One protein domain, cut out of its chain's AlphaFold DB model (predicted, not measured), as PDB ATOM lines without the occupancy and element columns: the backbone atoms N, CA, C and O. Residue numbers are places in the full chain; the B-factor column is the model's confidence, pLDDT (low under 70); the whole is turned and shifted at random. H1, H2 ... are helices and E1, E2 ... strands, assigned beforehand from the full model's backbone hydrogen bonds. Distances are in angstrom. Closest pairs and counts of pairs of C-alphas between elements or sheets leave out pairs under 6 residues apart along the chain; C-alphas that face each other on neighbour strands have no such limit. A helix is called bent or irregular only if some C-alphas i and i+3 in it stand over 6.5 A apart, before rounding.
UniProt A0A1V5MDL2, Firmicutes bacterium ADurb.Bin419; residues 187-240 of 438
ATOM      1  N   LEU A 187     -14.515  75.252  31.655       94.06
ATOM      2  CA  LEU A 187     -13.945  75.992  30.521       94.06
ATOM      3  C   LEU A 187     -14.979  76.412  29.466       94.06
ATOM      4  O   LEU A 187     -14.979  77.555  29.028       94.06
ATOM      5  N   CYS A 188     -15.883  75.512  29.071       95.44
ATOM      6  CA  CYS A 188     -16.931  75.837  28.100       95.44
ATOM      7  C   CYS A 188     -18.047  76.723  28.675       95.44
ATOM      8  O   CYS A 188     -18.617  77.514  27.930       95.44
ATOM      9  N   ILE A 189     -18.341  76.587  29.972       96.31
ATOM     10  CA  ILE A 189     -19.337  77.392  30.690       96.31
ATOM     11  C   ILE A 189     -18.844  78.835  30.753       96.31
ATOM     12  O   ILE A 189     -19.538  79.741  30.306       96.31
ATOM     13  N   ASP A 190     -17.617  79.022  31.234       95.56
ATOM     14  CA  ASP A 190     -17.030  80.341  31.447       95.56
ATOM     15  C   ASP A 190     -16.682  81.033  30.109       95.56
ATOM     16  O   ASP A 190     -16.699  82.256  30.022       95.56
ATOM     17  N   ALA A 191     -16.425  80.266  29.040       94.81
ATOM     18  CA  ALA A 191     -16.193  80.803  27.696       94.81
ATOM     19  C   ALA A 191     -17.476  81.138  26.913       94.81
ATOM     20  O   ALA A 191     -17.384  81.688  25.817       94.81
ATOM     21  N   CYS A 192     -18.670  80.771  27.396       96.56
ATOM     22  CA  CYS A 192     -19.914  80.981  26.657       96.56
ATOM     23  C   CYS A 192     -20.365  82.452  26.741       96.56
ATOM     24  O   CYS A 192     -20.872  82.858  27.787       96.56
ATOM     25  N   PRO A 193     -20.298  83.247  25.653       93.81
ATOM     26  CA  PRO A 193     -20.651  84.671  25.714       93.81
ATOM     27  C   PRO A 193     -22.142  84.904  26.008       93.81
ATOM     28  O   PRO A 193     -22.513  85.929  26.569       93.81
ATOM     29  N   ALA A 194     -22.993  83.934  25.666       94.44
ATOM     30  CA  ALA A 194     -24.436  83.998  25.871       94.44
ATOM     31  C   ALA A 194     -24.901  83.416  27.217       94.44
ATOM     32  O   ALA A 194     -26.098  83.404  27.497       94.44
ATOM     33  N   ASN A 195     -23.992  82.868  28.035       95.31
ATOM     34  CA  ASN A 195     -24.342  82.137  29.261       95.31
ATOM     35  C   ASN A 195     -25.395  81.027  29.033       95.31
ATOM     36  O   ASN A 195     -26.241  80.763  29.895       95.31
ATOM     37  N   ALA A 196     -25.360  80.387  27.859       96.25
ATOM     38  CA  ALA A 196     -26.310  79.349  27.459       96.25
ATOM     39  C   ALA A 196     -26.049  78.003  28.154       96.25
ATOM     40  O   ALA A 196     -26.980  77.223  28.339       96.25
ATOM     41  N   ILE A 197     -24.802  77.742  28.554       96.12
ATOM     42  CA  ILE A 197     -24.388  76.516  29.246       96.12
ATOM     43  C   ILE A 197     -24.428  76.783  30.752       96.12
ATOM     44  O   ILE A 197     -23.710  77.655  31.245       96.12
ATOM     45  N   LYS A 198     -25.271  76.063  31.491       92.38
ATOM     46  CA  LYS A 198     -25.445  76.241  32.936       92.38
ATOM     47  C   LYS A 198     -24.570  75.267  33.725       92.38
ATOM     48  O   LYS A 198     -24.208  74.191  33.256       92.38
ATOM     49  N   SER A 199     -24.234  75.630  34.962       87.00
ATOM     50  CA  SER A 199     -23.375  74.809  35.831       87.00
ATOM     51  C   SER A 199     -24.016  73.501  36.291       87.00
ATOM     52  O   SER A 199     -23.297  72.589  36.680       87.00
ATOM     53  N   ASN A 200     -25.344  73.413  36.250       84.94
ATOM     54  CA  ASN A 200     -26.103  72.199  36.543       84.94
ATOM     55  C   ASN A 200     -26.217  71.252  35.329       84.94
ATOM     56  O   ASN A 200     -26.871  70.222  35.441       84.94
ATOM     57  N   GLY A 201     -25.598  71.588  34.191       81.69
ATOM     58  CA  GLY A 201     -25.653  70.797  32.957       81.69
ATOM     59  C   GLY A 201     -26.765  71.203  31.988       81.69
ATOM     60  O   GLY A 201     -26.795  70.689  30.870       81.69
ATOM     61  N   ASP A 202     -27.636  72.146  32.361       88.50
ATOM     62  CA  ASP A 202     -28.694  72.615  31.468       88.50
ATOM     63  C   ASP A 202     -28.136  73.453  30.312       88.50
ATOM     64  O   ASP A 202     -27.192  74.237  30.462       88.50
ATOM     65  N   PHE A 203     -28.781  73.331  29.153       92.25
ATOM     66  CA  PHE A 203     -28.467  74.109  27.961       92.25
ATOM     67  C   PHE A 203     -29.682  74.919  27.508       92.25
ATOM     68  O   PHE A 203     -30.705  74.366  27.100       92.25
ATOM     69  N   VAL A 204     -29.563  76.245  27.542       93.06
ATOM     70  CA  VAL A 204     -30.639  77.170  27.172       93.06
ATOM     71  C   VAL A 204     -30.502  77.545  25.695       93.06
ATOM     72  O   VAL A 204     -29.702  78.409  25.335       93.06
ATOM     73  N   GLN A 205     -31.274  76.876  24.830       92.75
ATOM     74  CA  GLN A 205     -31.129  76.988  23.372       92.75
ATOM     75  C   GLN A 205     -31.341  78.408  22.834       92.75
ATOM     76  O   GLN A 205     -30.541  78.821  21.997       92.75
ATOM     77  N   VAL A 206     -32.342  79.152  23.327       92.00
ATOM     78  CA  VAL A 206     -32.633  80.524  22.861       92.00
ATOM     79  C   VAL A 206     -31.407  81.426  22.954       92.00
ATOM     80  O   VAL A 206     -30.984  81.991  21.950       92.00
ATOM     81  N   LEU A 207     -30.736  81.419  24.111       93.56
ATOM     82  CA  LEU A 207     -29.538  82.223  24.352       93.56
ATOM     83  C   LEU A 207     -28.402  81.834  23.399       93.56
ATOM     84  O   LEU A 207     -27.681  82.687  22.889       93.56
ATOM     85  N   CYS A 208     -28.227  80.534  23.140       94.38
ATOM     86  CA  CYS A 208     -27.217  80.086  22.187       94.38
ATOM     87  C   CYS A 208     -27.561  80.519  20.759       94.38
ATOM     88  O   CYS A 208     -26.687  81.017  20.056       94.38
ATOM     89  N   ARG A 209     -28.815  80.332  20.329       91.06
ATOM     90  CA  ARG A 209     -29.258  80.570  18.950       91.06
ATOM     91  C   ARG A 209     -29.207  82.048  18.570       91.06
ATOM     92  O   ARG A 209     -28.684  82.359  17.503       91.06
ATOM     93  N   GLU A 210     -29.627  82.938  19.466       88.50
ATOM     94  CA  GLU A 210     -29.512  84.395  19.291       88.50
ATOM     95  C   GLU A 210     -28.054  84.856  19.131       88.50
ATOM     96  O   GLU A 210     -27.759  85.816  18.418       88.50
ATOM     97  N   ASN A 211     -27.113  84.156  19.768       89.94
ATOM     98  CA  ASN A 211     -25.697  84.496  19.701       89.94
ATOM     99  C   ASN A 211     -24.951  83.809  18.540       89.94
ATOM    100  O   ASN A 211     -24.058  84.413  17.945       89.94
ATOM    101  N   ILE A 212     -25.270  82.546  18.235       92.75
ATOM    102  CA  ILE A 212     -24.562  81.746  17.224       92.75
ATOM    103  C   ILE A 212     -24.949  82.137  15.804       92.75
ATOM    104  O   ILE A 212     -24.067  82.152  14.949       92.75
ATOM    105  N   PHE A 213     -26.218  82.455  15.538       89.12
ATOM    106  CA  PHE A 213     -26.660  82.772  14.189       89.12
ATOM    107  C   PHE A 213     -26.393  84.238  13.863       89.12
ATOM    108  O   PHE A 213     -26.810  85.148  14.576       89.12
ATOM    109  N   LYS A 214     -25.695  84.464  12.752       86.25
ATOM    110  CA  LYS A 214     -25.445  85.783  12.165       86.25
ATOM    111  C   LYS A 214     -25.913  85.785  10.718       86.25
ATOM    112  O   LYS A 214     -26.099  84.724  10.127       86.25
ATOM    113  N   LYS A 215     -26.101  86.969  10.137       82.81
ATOM    114  CA  LYS A 215     -26.462  87.132   8.724       82.81
ATOM    115  C   LYS A 215     -25.354  87.860   7.975       82.81
ATOM    116  O   LYS A 215     -24.720  88.767   8.502       82.81
ATOM    117  N   THR A 216     -25.098  87.439   6.742       75.50
ATOM    118  CA  THR A 216     -24.234  88.186   5.816       75.50
ATOM    119  C   THR A 216     -24.944  89.451   5.320       75.50
ATOM    120  O   THR A 216     -26.162  89.565   5.436       75.50
ATOM    121  N   LEU A 217     -24.221  90.355   4.647       61.09
ATOM    122  CA  LEU A 217     -24.810  91.527   3.968       61.09
ATOM    123  C   LEU A 217     -25.851  91.173   2.883       61.09
ATOM    124  O   LEU A 217     -26.516  92.063   2.363       61.09
ATOM    125  N   ARG A 218     -25.958  89.893   2.498       57.00
ATOM    126  CA  ARG A 218     -26.975  89.359   1.577       57.00
ATOM    127  C   ARG A 218     -28.126  88.645   2.303       57.00
ATOM    128  O   ARG A 218     -28.886  87.929   1.666       57.00
ATOM    129  N   GLY A 219     -28.212  88.750   3.628       70.62
ATOM    130  CA  GLY A 219     -29.259  88.112   4.431       70.62
ATOM    131  C   GLY A 219     -29.085  86.606   4.664       70.62
ATOM    132  O   GLY A 219     -29.911  86.000   5.339       70.62
ATOM    133  N   ILE A 220     -28.012  85.983   4.157       79.31
ATOM    134  CA  ILE A 220     -27.746  84.547   4.366       79.31
ATOM    135  C   ILE A 220     -27.339  84.309   5.821       79.31
ATOM    136  O   ILE A 220     -26.346  84.891   6.267       79.31
ATOM    137  N   GLN A 221     -28.078  83.451   6.528       86.62
ATOM    138  CA  GLN A 221     -27.786  83.055   7.906       86.62
ATOM    139  C   GLN A 221     -26.638  82.034   7.972       86.62
ATOM    140  O   GLN A 221     -26.566  81.134   7.140       86.62
ATOM    141  N   PHE A 222     -25.759  82.158   8.969       89.31
ATOM    142  CA  PHE A 222     -24.645  81.239   9.216       89.31
ATOM    143  C   PHE A 222     -24.305  81.123  10.714       89.31
ATOM    144  O   PHE A 222     -24.633  82.010  11.504       89.31
ATOM    145  N   GLU A 223     -23.636  80.034  11.099       91.31
ATOM    146  CA  GLU A 223     -23.139  79.777  12.456       91.31
ATOM    147  C   GLU A 223     -21.777  80.448  12.704       91.31
ATOM    148  O   GLU A 223     -20.756  80.085  12.112       91.31
ATOM    149  N   ASP A 224     -21.735  81.403  13.634       89.62
ATOM    150  CA  ASP A 224     -20.521  82.153  13.962       89.62
ATOM    151  C   ASP A 224     -19.919  81.835  15.341       89.62
ATOM    152  O   ASP A 224     -18.701  81.772  15.502       89.62
ATOM    153  N   CYS A 225     -20.729  81.601  16.372       93.56
ATOM    154  CA  CYS A 225     -20.169  81.363  17.705       93.56
ATOM    155  C   CYS A 225     -19.526  79.970  17.824       93.56
ATOM    156  O   CYS A 225     -20.158  78.949  17.565       93.56
ATOM    157  N   ARG A 226     -18.270  79.926  18.291       93.69
ATOM    158  CA  ARG A 226     -17.469  78.692  18.451       93.69
ATOM    159  C   ARG A 226     -16.685  78.628  19.765       93.69
ATOM    160  O   ARG A 226     -15.798  77.792  19.921       93.69
ATOM    161  N   GLU A 227     -16.978  79.511  20.713       93.44
ATOM    162  CA  GLU A 227     -16.117  79.724  21.884       93.44
ATOM    163  C   GLU A 227     -16.065  78.513  22.824       93.44
ATOM    164  O   GLU A 227     -14.992  78.134  23.287       93.44
ATOM    165  N   CYS A 228     -17.184  77.806  23.015       94.31
ATOM    166  CA  CYS A 228     -17.202  76.584  23.823       94.31
ATOM    167  C   CYS A 228     -16.371  75.441  23.208       94.31
ATOM    168  O   CYS A 228     -15.792  74.644  23.947       94.31
ATOM    169  N   LEU A 229     -16.279  75.378  21.872       92.94
ATOM    170  CA  LEU A 229     -15.402  74.444  21.161       92.94
ATOM    171  C   LEU A 229     -13.938  74.866  21.306       92.94
ATOM    172  O   LEU A 229     -13.109  74.039  21.667       92.94
ATOM    173  N   LYS A 230     -13.611  76.144  21.088       89.56
ATOM    174  CA  LYS A 230     -12.235  76.656  21.220       89.56
ATOM    175  C   LYS A 230     -11.677  76.506  22.639       89.56
ATOM    176  O   LYS A 230     -10.494  76.233  22.796       89.56
ATOM    177  N   ALA A 231     -12.520  76.653  23.661       91.12
ATOM    178  CA  ALA A 231     -12.122  76.511  25.061       91.12
ATOM    179  C   ALA A 231     -11.935  75.048  25.506       91.12
ATOM    180  O   ALA A 231     -11.334  74.795  26.549       91.12
ATOM    181  N   CYS A 232     -12.469  74.075  24.760       92.25
ATOM    182  CA  CYS A 232     -12.399  72.667  25.139       92.25
ATOM    183  C   CYS A 232     -11.023  72.063  24.793       92.25
ATOM    184  O   CYS A 232     -10.666  72.025  23.613       92.25
ATOM    185  N   PRO A 233     -10.278  71.484  25.759       89.19
ATOM    186  CA  PRO A 233      -8.988  70.842  25.481       89.19
ATOM    187  C   PRO A 233      -9.088  69.654  24.515       89.19
ATOM    188  O   PRO A 233      -8.131  69.329  23.815       89.19
ATOM    189  N   TRP A 234     -10.256  69.010  24.454       90.06
ATOM    190  CA  TRP A 234     -10.496  67.864  23.581       90.06
ATOM    191  C   TRP A 234     -10.680  68.241  22.113       90.06
ATOM    192  O   TRP A 234     -10.593  67.364  21.262       90.06
ATOM    193  N   THR A 235     -10.868  69.519  21.785       85.88
ATOM    194  CA  THR A 235     -10.969  69.984  20.393       85.88
ATOM    195  C   THR A 235      -9.689  69.715  19.595       85.88
ATOM    196  O   THR A 235      -9.744  69.559  18.379       85.88
ATOM    197  N   LEU A 236      -8.544  69.613  20.278       64.44
ATOM    198  CA  LEU A 236      -7.210  69.460  19.689       64.44
ATOM    199  C   LEU A 236      -6.673  68.026  19.696       64.44
ATOM    200  O   LEU A 236      -5.522  67.808  19.316       64.44
ATOM    201  N   LYS A 237      -7.457  67.038  20.143       63.88
ATOM    202  CA  LYS A 237      -6.973  65.660  20.250       63.88
ATOM    203  C   LYS A 237      -6.922  64.999  18.865       63.88
ATOM    204  O   LYS A 237      -7.844  64.305  18.458       63.88
ATOM    205  N   ARG A 238      -5.837  65.253  18.136       56.50
ATOM    206  CA  ARG A 238      -5.396  64.502  16.959       56.50
ATOM    207  C   ARG A 238      -3.949  64.096  17.178       56.50
ATOM    208  O   ARG A 238      -3.129  64.939  17.547       56.50
ATOM    209  N   ASP A 239      -3.625  62.842  16.897       45.19
ATOM    210  CA  ASP A 239      -2.233  62.451  16.728       45.19
ATOM    211  C   ASP A 239      -1.654  63.276  15.558       45.19
ATOM    212  O   ASP A 239      -2.212  63.298  14.462       45.19
ATOM    213  N   ASN A 240      -0.553  63.998  15.803       43.72
ATOM    214  CA  ASN A 240       0.281  64.701  14.809       43.72
ATOM    215  C   ASN A 240      -0.075  66.127  14.326       43.72
ATOM    216  O   ASN A 240       0.565  66.595  13.383       43.72
TER     217      ASN A 240
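AT A GLANCE: This is residues 187 to 240 of the 438 residues of a protein of Firmicutes bacterium ADurb.Bin419 (UniProt A0A1V5MDL2). The domain is a flat, loose loop of chain: from H1 it runs through the long link of residues 191 to 204 and through H2 into a small two-strand hairpin, E1 and E2, at one end, then folds back to H3, which packs on H1. At the other end residues 234 to 240, of which 234 to 236 belong to H4, stick out as a tail. The printed part has 54 residues with four named helices and two named strands, in the order H1, H2, E1, E2, H3, H4; the sheet has the order E1 - E2 and is antiparallel. The class is mixed, helices and strands, with 26 residues, under half of those printed, in named elements. The whole is loose, with a radius of gyration of the C-alphas of 13.4 A and spans of 39 by 34 by 12 A.

IN THESE COORDINATES: H1 is residues 187 to 190, 5.4 A from first to last C-alpha, and begins at C-alpha 187, (-13.945, 75.992, 30.521). H2, the longest helix, is residues 205 to 212 and measures 10.2 A; its first C-alpha is at (-31.129, 76.988, 23.372). E1 is residues 213 to 215, 7.0 A long, and E2 is residues 221 to 223, 7.3 A long. H3 is residues 227 to 230, 5.0 A. H4 is residues 233 to 236, 6.2 A, and ends at C-alpha 236, (-7.210, 69.460, 19.689); it is neither bent nor irregular, but only just, with C-alphas 233 and 236 6.2 A apart.

HOW THE PARTS SIT: H1 and H3 touch, with the closest C-alphas, those of Cys 188 and Cys 228, 4.4 A apart. H1 and H2 are apart, and so are H2 and H3. H2 is joined to E1 by a tight link with 0 residues between them. The closest C-alphas of H2 and E2 are those of Ile 212 and Glu 223, at 5.4 A. E1 and E2 form a hairpin, antiparallel, with 139 degrees between their directions; C-alphas 215 and 221 face each other at 4.4 A. Across the pair, N 214 and O 222 are 3.0 A apart and N 222 and O 214 are 2.8 A apart, both within hydrogen-bond range. H3 and H4 are close but not clearly touching; their closest C-alphas, those of Leu 229 and Thr 235, are 6.3 A apart. In H2 every O i to N i+4 pair is within hydrogen-bond range; H1, H3 and H4 are too short for such a pair, and their single O i to N i+3 pair is within range in H3 but not in H1 or H4.

THE WHOLE: The C-alphas of Arg 218 and Asp 239, the two farthest apart, are 39.6 A from each other. The printed part has no cut. The link from H1 to H2, 14 residues, is long; the other links are tight. The mean pLDDT of the printed part is 86.0, and it is under 70 at residues 217 to 218 and 236 to 240.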